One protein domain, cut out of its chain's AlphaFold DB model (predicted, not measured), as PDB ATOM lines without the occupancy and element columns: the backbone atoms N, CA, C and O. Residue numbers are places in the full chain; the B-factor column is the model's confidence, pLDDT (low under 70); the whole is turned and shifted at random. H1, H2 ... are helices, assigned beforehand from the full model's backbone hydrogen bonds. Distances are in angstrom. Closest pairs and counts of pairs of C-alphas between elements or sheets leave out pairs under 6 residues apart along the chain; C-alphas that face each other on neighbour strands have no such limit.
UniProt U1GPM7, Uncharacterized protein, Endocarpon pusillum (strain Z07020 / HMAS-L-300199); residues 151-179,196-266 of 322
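Overview. This is residues 151 to 179 and 196 to 266 of the 322 residues of an uncharacterized protein of Endocarpon pusillum (strain Z07020 / HMAS-L-300199) (UniProt U1GPM7). Two longer helices, H2 and H4, run roughly alike with a gap between them; short H1 sits at their last ends, with H3 next to it. Long loops, residues 151 to 168 and 227 to 252, make much of the rest. The 100 printed residues hold four named helices, H1 to H4, and no named strand; the class is all helix, though only 43 residues are in them. The whole is compact, radius of gyration of the C-alphas 13.7 A, spanning 37 by 36 by 24 A.

Arrangement. H1, residues 169 to 173, is close but not clearly touching H2, residues 196 to 212; their closest C-alphas, Ala 169 and Leu 212, are 4.9 A apart. H1 touches H3, residues 218 to 226; their closest C-alphas, Val 170 and Thr 220, are 5.8 A apart. H1 only just touches H4, residues 253 to 264, with 3 pairs of C-alphas within 8 A, through 259 to 263 alone; the closest C-alphas, Leu 172 and Leu 263, are 6.5 A apart. H2 and H4 are near each other. In H1, H2, H3 and H4 every O i to N i+4 pair is within hydrogen-bond range.

Along the chain. H1 begins at C-alpha 169 (179.837, 203.261, 149.173). H2 measures 24.1 A, H3 12.2 A and H4 15.8 A, ending at C-alpha 264 (175.583, 216.242, 149.397).

Size, cuts and confidence. Residues 180 to 195 are not printed; C-alphas 179 and 196 are 35.8 A apart. The link from H3 to H4 is long. Model pLDDT is under 70 at residues 175 to 179, 198 and 233 to 242.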
ATOM      1  N   LYS A 151     175.711 207.323 171.618       84.12
ATOM      2  CA  LYS A 151     174.382 207.499 171.035       84.12
ATOM      3  C   LYS A 151     174.354 208.778 170.208       84.12
ATOM      4  O   LYS A 151     174.907 209.795 170.634       84.12
ATOM      5  N   ALA A 152     173.669 208.702 169.078       85.75
ATOM      6  CA  ALA A 152     173.374 209.824 168.220       85.75
ATOM      7  C   ALA A 152     172.700 210.923 169.037       85.75
ATOM      8  O   ALA A 152     171.750 210.672 169.789       85.75
ATOM      9  N   ARG A 153     173.234 212.137 168.933       82.94
ATOM     10  CA  ARG A 153     172.716 213.285 169.693       82.94
ATOM     11  C   ARG A 153     171.674 214.058 168.915       82.94
ATOM     12  O   ARG A 153     170.880 214.777 169.519       82.94
ATOM     13  N   TRP A 154     171.704 213.950 167.593       81.69
ATOM     14  CA  TRP A 154     170.834 214.726 166.736       81.69
ATOM     15  C   TRP A 154     169.513 214.003 166.511       81.69
ATOM     16  O   TRP A 154     169.448 212.871 166.019       81.69
ATOM     17  N   ASP A 155     168.438 214.693 166.883       82.56
ATOM     18  CA  ASP A 155     167.102 214.302 166.477       82.56
ATOM     19  C   ASP A 155     166.874 214.797 165.048       82.56
ATOM     20  O   ASP A 155     166.987 215.989 164.747       82.56
ATOM     21  N   VAL A 156     166.633 213.859 164.139       84.44
ATOM     22  CA  VAL A 156     166.541 214.142 162.711       84.44
ATOM     23  C   VAL A 156     165.067 214.236 162.366       84.44
ATOM     24  O   VAL A 156     164.316 213.277 162.531       84.44
ATOM     25  N   SER A 157     164.649 215.394 161.855       86.25
ATOM     26  CA  SER A 157     163.288 215.573 161.349       86.25
ATOM     27  C   SER A 157     162.947 214.511 160.296       86.25
ATOM     28  O   SER A 157     163.788 214.124 159.486       86.25
ATOM     29  N   ALA A 158     161.684 214.083 160.237       80.94
ATOM     30  CA  ALA A 158     161.214 213.082 159.274       80.94
ATOM     31  C   ALA A 158     161.518 213.438 157.801       80.94
ATOM     32  O   ALA A 158     161.600 212.552 156.950       80.94
ATOM     33  N   ALA A 159     161.683 214.727 157.482       80.31
ATOM     34  CA  ALA A 159     162.068 215.174 156.144       80.31
ATOM     35  C   ALA A 159     163.559 214.937 155.848       80.31
ATOM     36  O   ALA A 159     163.915 214.550 154.736       80.31
ATOM     37  N   THR A 160     164.431 215.138 156.838       81.88
ATOM     38  CA  THR A 160     165.876 214.919 156.715       81.88
ATOM     39  C   THR A 160     166.274 213.481 157.023       81.88
ATOM     40  O   THR A 160     167.401 213.110 156.740       81.88
ATOM     41  N   SER A 161     165.378 212.633 157.527       85.81
ATOM     42  CA  SER A 161     165.724 211.247 157.852       85.81
ATOM     43  C   SER A 161     165.795 210.320 156.636       85.81
ATOM     44  O   SER A 161     166.372 209.239 156.726       85.81
ATOM     45  N   ARG A 162     165.232 210.716 155.490       87.69
ATOM     46  CA  ARG A 162     165.237 209.886 154.281       87.69
ATOM     47  C   ARG A 162     166.600 209.930 153.603       87.69
ATOM     48  O   ARG A 162     167.064 210.998 153.207       87.69
ATOM     49  N   LEU A 163     167.202 208.758 153.442       88.12
ATOM     50  CA  LEU A 163     168.413 208.580 152.654       88.12
ATOM     51  C   LEU A 163     168.037 208.411 151.181       88.12
ATOM     52  O   LEU A 163     167.065 207.733 150.843       88.12
ATOM     53  N   GLY A 164     168.772 209.090 150.304       85.81
ATOM     54  CA  GLY A 164     168.574 208.962 148.865       85.81
ATOM     55  C   GLY A 164     169.050 207.595 148.355       85.81
ATOM     56  O   GLY A 164     169.934 206.993 148.961       85.81
ATOM     57  N   PRO A 165     168.550 207.125 147.200       85.38
ATOM     58  CA  PRO A 165     168.977 205.851 146.606       85.38
ATOM     59  C   PRO A 165     170.458 205.833 146.184       85.38
ATOM     60  O   PRO A 165     170.997 204.776 145.885       85.38
ATOM     61  N   TYR A 166     171.111 206.999 146.149       86.00
ATOM     62  CA  TYR A 166     172.528 207.164 145.815       86.00
ATOM     63  C   TYR A 166     173.447 207.156 147.043       86.00
ATOM     64  O   TYR A 166     174.647 207.375 146.903       86.00
ATOM     65  N   PHE A 167     172.909 206.944 148.246       89.69
ATOM     66  CA  PHE A 167     173.704 206.858 149.466       89.69
ATOM     67  C   PHE A 167     174.363 205.472 149.578       89.69
ATOM     68  O   PHE A 167     173.968 204.648 150.394       89.69
ATOM     69  N   THR A 168     175.341 205.202 148.708       88.50
ATOM     70  CA  THR A 168     176.096 203.938 148.665       88.50
ATOM     71  C   THR A 168     177.601 204.198 148.689       88.50
ATOM     72  O   THR A 168     178.073 205.280 148.328       88.50
ATOM     73  N   ALA A 169     178.381 203.195 149.092       86.50
ATOM     74  CA  ALA A 169     179.837 203.261 149.173       86.50
ATOM     75  C   ALA A 169     180.486 203.603 147.827       86.50
ATOM     76  O   ALA A 169     181.465 204.340 147.796       86.50
ATOM     77  N   VAL A 170     179.910 203.146 146.711       86.00
ATOM     78  CA  VAL A 170     180.372 203.496 145.358       86.00
ATOM     79  C   VAL A 170     180.406 205.003 145.173       86.00
ATOM     80  O   VAL A 170     181.435 205.564 144.795       86.00
ATOM     81  N   PHE A 171     179.304 205.671 145.505       82.06
ATOM     82  CA  PHE A 171     179.224 207.116 145.373       82.06
ATOM     83  C   PHE A 171     180.077 207.848 146.403       82.06
ATOM     84  O   PHE A 171     180.450 208.978 146.125       82.06
ATOM     85  N   LEU A 172     180.426 207.228 147.536       82.56
ATOM     86  CA  LEU A 172     181.353 207.799 148.519       82.56
ATOM     87  C   LEU A 172     182.818 207.686 148.075       82.56
ATOM     88  O   LEU A 172     183.551 208.658 148.183       82.56
ATOM     89  N   THR A 173     183.241 206.549 147.511       78.75
ATOM     90  CA  THR A 173     184.630 206.346 147.037       78.75
ATOM     91  C   THR A 173     185.023 207.244 145.867       78.75
ATOM     92  O   THR A 173     186.203 207.464 145.615       78.75
ATOM     93  N   GLN A 174     184.041 207.784 145.145       73.81
ATOM     94  CA  GLN A 174     184.288 208.752 144.080       73.81
ATOM     95  C   GLN A 174     184.750 210.121 144.621       73.81
ATOM     96  O   GLN A 174     185.263 210.942 143.856       73.81
ATOM     97  N   TRP A 175     184.573 210.368 145.920       62.88
ATOM     98  CA  TRP A 175     184.985 211.588 146.599       62.88
ATOM     99  C   TRP A 175     186.276 211.301 147.339       62.88
ATOM    100  O   TRP A 175     186.359 210.372 148.133       62.88
ATOM    101  N   ASP A 176     187.300 212.084 147.027       60.09
ATOM    102  CA  ASP A 176     188.588 211.990 147.694       60.09
ATOM    103  C   ASP A 176     188.396 212.470 149.142       60.09
ATOM    104  O   ASP A 176     188.228 213.663 149.394       60.09
ATOM    105  N   LEU A 177     188.272 211.527 150.084       58.22
ATOM    106  CA  LEU A 177     187.923 211.795 151.487       58.22
ATOM    107  C   LEU A 177     189.114 212.307 152.319       58.22
ATOM    108  O   LEU A 177     188.972 212.471 153.530       58.22
ATOM    109  N   GLU A 178     190.277 212.553 151.706       53.69
ATOM    110  CA  GLU A 178     191.522 212.842 152.434       53.69
ATOM    111  C   GLU A 178     191.507 214.159 153.238       53.69
ATOM    112  O   GLU A 178     192.275 214.288 154.189       53.69
ATOM    113  N   ASP A 179     190.591 215.094 152.957       52.22
ATOM    114  CA  ASP A 179     190.628 216.450 153.530       52.22
ATOM    115  C   ASP A 179     189.605 216.744 154.649       52.22
ATOM    116  O   ASP A 179     189.526 217.883 155.120       52.22
ATOM    117  N   GLU A 196     171.421 195.080 175.779       71.25
ATOM    118  CA  GLU A 196     170.601 195.590 174.672       71.25
ATOM    119  C   GLU A 196     171.421 196.487 173.730       71.25
ATOM    120  O   GLU A 196     171.267 196.444 172.512       71.25
ATOM    121  N   ARG A 197     172.380 197.240 174.283       70.56
ATOM    122  CA  ARG A 197     173.246 198.144 173.517       70.56
ATOM    123  C   ARG A 197     174.104 197.410 172.483       70.56
ATOM    124  O   ARG A 197     174.152 197.849 171.342       70.56
ATOM    125  N   GLN A 198     174.780 196.321 172.854       68.88
ATOM    126  CA  GLN A 198     175.690 195.620 171.932       68.88
ATOM    127  C   GLN A 198     174.944 194.982 170.757       68.88
ATOM    128  O   GLN A 198     175.396 195.075 169.617       68.88
ATOM    129  N   VAL A 199     173.784 194.380 171.033       74.56
ATOM    130  CA  VAL A 199     172.924 193.791 169.997       74.56
ATOM    131  C   VAL A 199     172.422 194.873 169.041       74.56
ATOM    132  O   VAL A 199     172.446 194.667 167.829       74.56
ATOM    133  N   ASN A 200     172.047 196.044 169.563       84.38
ATOM    134  CA  ASN A 200     171.581 197.152 168.732       84.38
ATOM    135  C   ASN A 200     172.702 197.749 167.873       84.38
ATOM    136  O   ASN A 200     172.484 197.955 166.686       84.38
ATOM    137  N   VAL A 201     173.910 197.946 168.421       82.81
ATOM    138  CA  VAL A 201     175.064 198.428 167.637       82.81
ATOM    139  C   VAL A 201     175.377 197.462 166.500       82.81
ATOM    140  O   VAL A 201     175.513 197.903 165.367       82.81
ATOM    141  N   LEU A 202     175.452 196.152 166.767       79.44
ATOM    142  CA  LEU A 202     175.739 195.162 165.725       79.44
ATOM    143  C   LEU A 202     174.639 195.128 164.656       79.44
ATOM    144  O   LEU A 202     174.940 195.093 163.464       79.44
ATOM    145  N   ARG A 203     173.368 195.171 165.075       84.88
ATOM    146  CA  ARG A 203     172.221 195.243 164.163       84.88
ATOM    147  C   ARG A 203     172.307 196.478 163.272       84.88
ATOM    148  O   ARG A 203     172.144 196.358 162.064       84.88
ATOM    149  N   GLU A 204     172.582 197.642 163.844       87.88
ATOM    150  CA  GLU A 204     172.750 198.871 163.072       87.88
ATOM    151  C   GLU A 204     173.984 198.842 162.177       87.88
ATOM    152  O   GLU A 204     173.914 199.344 161.062       87.88
ATOM    153  N   THR A 205     175.084 198.217 162.606       85.69
ATOM    154  CA  THR A 205     176.254 198.005 161.751       85.69
ATOM    155  C   THR A 205     175.856 197.195 160.518       85.69
ATOM    156  O   THR A 205     176.153 197.610 159.402       85.69
ATOM    157  N   LEU A 206     175.114 196.095 160.687       83.56
ATOM    158  CA  LEU A 206     174.611 195.304 159.558       83.56
ATOM    159  C   LEU A 206     173.676 196.117 158.653       83.56
ATOM    160  O   LEU A 206     173.830 196.072 157.437       83.56
ATOM    161  N   LEU A 207     172.757 196.901 159.229       87.00
ATOM    162  CA  LEU A 207     171.882 197.795 158.461       87.00
ATOM    163  C   LEU A 207     172.674 198.868 157.702       87.00
ATOM    164  O   LEU A 207     172.344 199.180 156.566       87.00
ATOM    165  N   SER A 208     173.727 199.416 158.309       88.00
ATOM    166  CA  SER A 208     174.585 200.420 157.678       88.00
ATOM    167  C   SER A 208     175.411 199.818 156.542       88.00
ATOM    168  O   SER A 208     175.586 200.457 155.513       88.00
ATOM    169  N   LEU A 209     175.859 198.566 156.684       86.88
ATOM    170  CA  LEU A 209     176.542 197.844 155.615       86.88
ATOM    171  C   LEU A 209     175.590 197.526 154.464       86.88
ATOM    172  O   LEU A 209     175.972 197.717 153.320       86.88
ATOM    173  N   ASP A 210     174.361 197.094 154.747       86.31
ATOM    174  CA  ASP A 210     173.354 196.835 153.708       86.31
ATOM    175  C   ASP A 210     172.954 198.118 152.960       86.31
ATOM    176  O   ASP A 210     172.775 198.117 151.743       86.31
ATOM    177  N   LEU A 211     172.883 199.234 153.686       88.50
ATOM    178  CA  LEU A 211     172.666 200.565 153.131       88.50
ATOM    179  C   LEU A 211     173.828 201.008 152.227       88.50
ATOM    180  O   LEU A 211     173.597 201.487 151.119       88.50
ATOM    181  N   LEU A 212     175.072 200.855 152.688       89.06
ATOM    182  CA  LEU A 212     176.261 201.295 151.955       89.06
ATOM    183  C   LEU A 212     176.636 200.352 150.803       89.06
ATOM    184  O   LEU A 212     177.183 200.812 149.803       89.06
ATOM    185  N   PHE A 213     176.340 199.060 150.914       88.31
ATOM    186  CA  PHE A 213     176.706 198.036 149.938       88.31
ATOM    187  C   PHE A 213     175.476 197.223 149.492       88.31
ATOM    188  O   PHE A 213     175.377 196.030 149.791       88.31
ATOM    189  N   PRO A 214     174.526 197.839 148.766       86.56
ATOM    190  CA  PRO A 214     173.310 197.151 148.352       86.56
ATOM    191  C   PRO A 214     173.610 196.032 147.344       86.56
ATOM    192  O   PRO A 214     174.189 196.264 146.285       86.56
ATOM    193  N   ILE A 215     173.132 194.812 147.622       81.25
ATOM    194  CA  ILE A 215     173.431 193.602 146.820       81.25
ATOM    195  C   ILE A 215     173.003 193.724 145.349       81.25
ATOM    196  O   ILE A 215     173.594 193.116 144.463       81.25
ATOM    197  N   ARG A 216     171.923 194.463 145.078       81.00
ATOM    198  CA  ARG A 216     171.335 194.565 143.730       81.00
ATOM    199  C   ARG A 216     171.952 195.669 142.876       81.00
ATOM    200  O   ARG A 216     171.489 195.885 141.759       81.00
ATOM    201  N   ASP A 217     172.944 196.381 143.396       85.62
ATOM    202  CA  ASP A 217     173.616 197.435 142.657       85.62
ATOM    203  C   ASP A 217     174.870 196.896 141.963       85.62
ATOM    204  O   ASP A 217     175.872 196.575 142.600       85.62
ATOM    205  N   HIS A 218     174.825 196.837 140.632       89.00
ATOM    206  CA  HIS A 218     175.943 196.360 139.817       89.00
ATOM    207  C   HIS A 218     177.231 197.156 140.046       89.00
ATOM    208  O   HIS A 218     178.314 196.579 139.987       89.00
ATOM    209  N   ALA A 219     177.125 198.461 140.317       88.38
ATOM    210  CA  ALA A 219     178.298 199.287 140.570       88.38
ATOM    211  C   ALA A 219     178.966 198.913 141.902       88.38
ATOM    212  O   ALA A 219     180.192 198.868 141.989       88.38
ATOM    213  N   THR A 220     178.162 198.583 142.918       87.94
ATOM    214  CA  THR A 220     178.647 198.090 144.210       87.94
ATOM    215  C   THR A 220     179.320 196.730 144.059       87.94
ATOM    216  O   THR A 220     180.428 196.552 144.560       87.94
ATOM    217  N   SER A 221     178.712 195.792 143.323       88.56
ATOM    218  CA  SER A 221     179.341 194.494 143.036       88.56
ATOM    219  C   SER A 221     180.680 194.662 142.318       88.56
ATOM    220  O   SER A 221     181.674 194.089 142.753       88.56
ATOM    221  N   GLN A 222     180.738 195.513 141.290       89.62
ATOM    222  CA  GLN A 222     181.976 195.783 140.558       89.62
ATOM    223  C   GLN A 222     183.058 196.398 141.462       89.62
ATOM    224  O   GLN A 222     184.200 195.952 141.440       89.62
ATOM    225  N   LEU A 223     182.699 197.371 142.309       88.00
ATOM    226  CA  LEU A 223     183.631 197.967 143.271       88.00
ATOM    227  C   LEU A 223     184.201 196.915 144.233       88.00
ATOM    228  O   LEU A 223     185.392 196.935 144.548       88.00
ATOM    229  N   LEU A 224     183.353 196.010 144.723       87.00
ATOM    230  CA  LEU A 224     183.761 194.959 145.651       87.00
ATOM    231  C   LEU A 224     184.637 193.903 144.963       87.00
ATOM    232  O   LEU A 224     185.636 193.485 145.550       87.00
ATOM    233  N   GLU A 225     184.337 193.539 143.715       88.12
ATOM    234  CA  GLU A 225     185.188 192.680 142.879       88.12
ATOM    235  C   GLU A 225     186.572 193.303 142.648       88.12
ATOM    236  O   GLU A 225     187.590 192.638 142.866       88.12
ATOM    237  N   ASP A 226     186.620 194.596 142.306       87.38
ATOM    238  CA  ASP A 226     187.865 195.344 142.095       87.38
ATOM    239  C   ASP A 226     188.757 195.330 143.353       87.38
ATOM    240  O   ASP A 226     189.983 195.216 143.260       87.38
ATOM    241  N   HIS A 227     188.146 195.355 144.544       82.81
ATOM    242  CA  HIS A 227     188.840 195.291 145.838       82.81
ATOM    243  C   HIS A 227     188.981 193.870 146.409       82.81
ATOM    244  O   HIS A 227     189.496 193.704 147.521       82.81
ATOM    245  N   ARG A 228     188.555 192.839 145.664       84.25
ATOM    246  CA  ARG A 228     188.558 191.423 146.078       84.25
ATOM    247  C   ARG A 228     187.827 191.172 147.406       84.25
ATOM    248  O   ARG A 228     188.295 190.393 148.236       84.25
ATOM    249  N   GLN A 229     186.699 191.845 147.618       80.94
ATOM    250  CA  GLN A 229     185.861 191.726 148.812       80.94
ATOM    251  C   GLN A 229     184.581 190.939 148.497       80.94
ATOM    252  O   GLN A 229     183.773 191.364 147.679       80.94
ATOM    253  N   SER A 230     184.350 189.818 149.183       75.00
ATOM    254  CA  SER A 230     183.196 188.928 148.933       75.00
ATOM    255  C   SER A 230     182.131 188.948 150.033       75.00
ATOM    256  O   SER A 230     181.202 188.143 150.018       75.00
ATOM    257  N   PHE A 231     182.213 189.869 151.002       72.62
ATOM    258  CA  PHE A 231     181.295 189.858 152.153       72.62
ATOM    259  C   PHE A 231     179.817 190.044 151.759       72.62
ATOM    260  O   PHE A 231     178.932 189.609 152.491       72.62
ATOM    261  N   HIS A 232     179.546 190.631 150.590       71.00
ATOM    262  CA  HIS A 232     178.205 190.840 150.046       71.00
ATOM    263  C   HIS A 232     177.551 189.571 149.460       71.00
ATOM    264  O   HIS A 232     176.343 189.553 149.240       71.00
ATOM    265  N   GLU A 233     178.312 188.490 149.249       69.44
ATOM    266  CA  GLU A 233     177.808 187.263 148.611       69.44
ATOM    267  C   GLU A 233     177.086 186.314 149.581       69.44
ATOM    268  O   GLU A 233     176.331 185.447 149.149       69.44
ATOM    269  N   SER A 234     177.357 186.400 150.888       64.81
ATOM    270  CA  SER A 234     176.963 185.348 151.851       64.81
ATOM    271  C   SER A 234     176.435 185.860 153.197       64.81
ATOM    272  O   SER A 234     176.284 185.077 154.134       64.81
ATOM    273  N   GLY A 235     176.168 187.159 153.327       62.78
ATOM    274  CA  GLY A 235     175.666 187.750 154.568       62.78
ATOM    275  C   GLY A 235     174.140 187.653 154.723       62.78
ATOM    276  O   GLY A 235     173.418 187.560 153.726       62.78
ATOM    277  N   PRO A 236     173.613 187.724 155.962       61.38
ATOM    278  CA  PRO A 236     172.186 187.873 156.233       61.38
ATOM    279  C   PRO A 236     171.751 189.313 155.922       61.38
ATOM    280  O   PRO A 236     171.450 190.106 156.812       61.38
ATOM    281  N   PHE A 237     171.779 189.676 154.645       65.19
ATOM    282  CA  PHE A 237     171.373 190.997 154.195       65.19
ATOM    283  C   PHE A 237     169.852 191.087 154.182       65.19
ATOM    284  O   PHE A 237     169.145 190.286 153.561       65.19
ATOM    285  N   LEU A 238     169.337 192.067 154.915       64.06
ATOM    286  CA  LEU A 238     167.917 192.356 154.950       64.06
ATOM    287  C   LEU A 238     167.611 193.143 153.681       64.06
ATOM    288  O   LEU A 238     167.951 194.307 153.606       64.06
ATOM    289  N   ALA A 239     166.964 192.530 152.689       56.88
ATOM    290  CA  ALA A 239     166.693 193.104 151.361       56.88
ATOM    291  C   ALA A 239     165.794 194.379 151.326       56.88
ATOM    292  O   ALA A 239     165.111 194.625 150.332       56.88
ATOM    293  N   GLN A 240     165.737 195.161 152.409       63.19
ATOM    294  CA  GLN A 240     164.855 196.305 152.663       63.19
ATOM    295  C   GLN A 240     165.614 197.642 152.799       63.19
ATOM    296  O   GLN A 240     165.043 198.626 153.268       63.19
ATOM    297  N   SER A 241     166.874 197.712 152.364       62.19
ATOM    298  CA  SER A 241     167.744 198.901 152.450       62.19
ATOM    299  C   SER A 241     167.096 200.191 151.931       62.19
ATOM    300  O   SER A 241     167.332 201.266 152.474       62.19
ATOM    301  N   SER A 242     166.223 200.103 150.922       64.06
ATOM    302  CA  SER A 242     165.583 201.263 150.284       64.06
ATOM    303  C   SER A 242     164.577 202.019 151.160       64.06
ATOM    304  O   SER A 242     164.180 203.126 150.796       64.06
ATOM    305  N   THR A 243     164.155 201.455 152.296       75.06
ATOM    306  CA  THR A 243     163.217 202.110 153.223       75.06
ATOM    307  C   THR A 243     163.857 202.548 154.534       75.06
ATOM    308  O   THR A 243     163.150 203.085 155.385       75.06
ATOM    309  N   LEU A 244     165.160 202.317 154.714       83.44
ATOM    310  CA  LEU A 244     165.847 202.687 155.947       83.44
ATOM    311  C   LEU A 244     165.928 204.208 156.069       83.44
ATOM    312  O   LEU A 244     166.364 204.915 155.157       83.44
ATOM    313  N   THR A 245     165.494 204.708 157.219       88.38
ATOM    314  CA  THR A 245     165.615 206.116 157.576       88.38
ATOM    315  C   THR A 245     166.731 206.286 158.596       88.38
ATOM    316  O   THR A 245     167.006 205.400 159.397       88.38
ATOM    317  N   LEU A 246     167.365 207.455 158.627       89.69
ATOM    318  CA  LEU A 246     168.368 207.802 159.640       89.69
ATOM    319  C   LEU A 246     167.829 207.689 161.074       89.69
ATOM    320  O   LEU A 246     168.605 207.482 162.003       89.69
ATOM    321  N   GLY A 247     166.508 207.791 161.252       88.12
ATOM    322  CA  GLY A 247     165.845 207.584 162.539       88.12
ATOM    323  C   GLY A 247     165.953 206.149 163.065       88.12
ATOM    324  O   GLY A 247     165.848 205.952 164.269       88.12
ATOM    325  N   ASP A 248     166.222 205.172 162.195       88.75
ATOM    326  CA  ASP A 248     166.364 203.758 162.564       88.75
ATOM    327  C   ASP A 248     167.748 203.420 163.153       88.75
ATOM    328  O   ASP A 248     167.972 202.291 163.594       88.75
ATOM    329  N   PHE A 249     168.674 204.386 163.162       90.50
ATOM    330  CA  PHE A 249     170.033 204.230 163.674       90.50
ATOM    331  C   PHE A 249     170.196 205.058 164.954       90.50
ATOM    332  O   PHE A 249     170.101 206.281 164.913       90.50
ATOM    333  N   ASP A 250     170.435 204.443 166.105       90.44
ATOM    334  CA  ASP A 250     170.705 205.140 167.365       90.44
ATOM    335  C   ASP A 250     172.196 205.406 167.586       90.44
ATOM    336  O   ASP A 250     172.538 206.309 168.345       90.44
ATOM    337  N   TYR A 251     173.090 204.629 166.975       88.88
ATOM    338  CA  TYR A 251     174.541 204.719 167.182       88.88
ATOM    339  C   TYR A 251     175.273 205.200 165.933       88.88
ATOM    340  O   TYR A 251     176.242 205.950 166.033       88.88
ATOM    341  N   TRP A 252     174.812 204.792 164.749       89.00
ATOM    342  CA  TRP A 252     175.469 205.153 163.489       89.00
ATOM    343  C   TRP A 252     174.910 206.416 162.830       89.00
ATOM    344  O   TRP A 252     175.541 206.935 161.915       89.00
ATOM    345  N   ARG A 253     173.774 206.948 163.299       91.56
ATOM    346  CA  ARG A 253     173.088 208.096 162.676       91.56
ATOM    347  C   ARG A 253     173.976 209.314 162.483       91.56
ATOM    348  O   ARG A 253     174.002 209.823 161.372       91.56
ATOM    349  N   ASP A 254     174.706 209.754 163.506       88.31
ATOM    350  CA  ASP A 254     175.559 210.949 163.396       88.31
ATOM    351  C   ASP A 254     176.653 210.742 162.324       88.31
ATOM    352  O   ASP A 254     176.853 211.598 161.471       88.31
ATOM    353  N   ARG A 255     177.271 209.552 162.257       88.81
ATOM    354  CA  ARG A 255     178.270 209.218 161.219       88.81
ATOM    355  C   ARG A 255     177.657 209.098 159.825       88.81
ATOM    356  O   ARG A 255     178.265 209.505 158.841       88.81
ATOM    357  N   LEU A 256     176.460 208.522 159.718       90.38
ATOM    358  CA  LEU A 256     175.737 208.426 158.449       90.38
ATOM    359  C   LEU A 256     175.282 209.809 157.964       90.38
ATOM    360  O   LEU A 256     175.260 210.047 156.761       90.38
ATOM    361  N   LEU A 257     174.956 210.722 158.884       90.31
ATOM    362  CA  LEU A 257     174.696 212.127 158.578       90.31
ATOM    363  C   LEU A 257     175.953 212.826 158.071       90.31
ATOM    364  O   LEU A 257     175.877 213.453 157.024       90.31
ATOM    365  N   GLU A 258     177.098 212.664 158.735       86.81
ATOM    366  CA  GLU A 258     178.378 213.213 158.262       86.81
ATOM    367  C   GLU A 258     178.713 212.704 156.850       86.81
ATOM    368  O   GLU A 258     178.991 213.489 155.946       86.81
ATOM    369  N   LEU A 259     178.599 211.392 156.616       87.94
ATOM    370  CA  LEU A 259     178.794 210.807 155.285       87.94
ATOM    371  C   LEU A 259     177.810 211.367 154.259       87.94
ATOM    372  O   LEU A 259     178.162 211.553 153.094       87.94
ATOM    373  N   ARG A 260     176.570 211.632 154.675       88.62
ATOM    374  CA  ARG A 260     175.570 212.230 153.799       88.62
ATOM    375  C   ARG A 260     175.914 213.673 153.482       88.62
ATOM    376  O   ARG A 260     175.766 214.056 152.334       88.62
ATOM    377  N   GLU A 261     176.359 214.458 154.451       86.50
ATOM    378  CA  GLU A 261     176.788 215.836 154.219       86.50
ATOM    379  C   GLU A 261     177.963 215.885 153.241       86.50
ATOM    380  O   GLU A 261     177.960 216.703 152.323       86.50
ATOM    381  N   VAL A 262     178.917 214.957 153.371       82.75
ATOM    382  CA  VAL A 262     180.021 214.805 152.414       82.75
ATOM    383  C   VAL A 262     179.508 214.400 151.032       82.75
ATOM    384  O   VAL A 262     179.975 214.924 150.023       82.75
ATOM    385  N   LEU A 263     178.515 213.511 150.961       84.56
ATOM    386  CA  LEU A 263     177.884 213.155 149.695       84.56
ATOM    387  C   LEU A 263     177.125 214.351 149.091       84.56
ATOM    388  O   LEU A 263     177.247 214.620 147.904       84.56
ATOM    389  N   ASP A 264     176.372 215.106 149.877       84.31
ATOM    390  CA  ASP A 264     175.583 216.242 149.397       84.31
ATOM    391  C   ASP A 264     176.460 217.487 149.110       84.31
ATOM    392  O   ASP A 264     175.971 218.477 148.554       84.31
ATOM    393  N   ALA A 265     177.761 217.444 149.431       83.69
ATOM    394  CA  ALA A 265     178.705 218.523 149.165       83.69
ATOM    395  C   ALA A 265     178.861 218.804 147.651       83.69
ATOM    396  O   ALA A 265     178.859 217.883 146.822       83.69
ATOM    397  N   PRO A 266     179.009 220.085 147.252       78.44
ATOM    398  CA  PRO A 266     179.189 220.446 145.852       78.44
ATOM    399  C   PRO A 266     180.532 219.922 145.309       78.44
ATOM    400  O   PRO A 266     181.526 219.919 146.038       78.44
TER     401      PRO A 266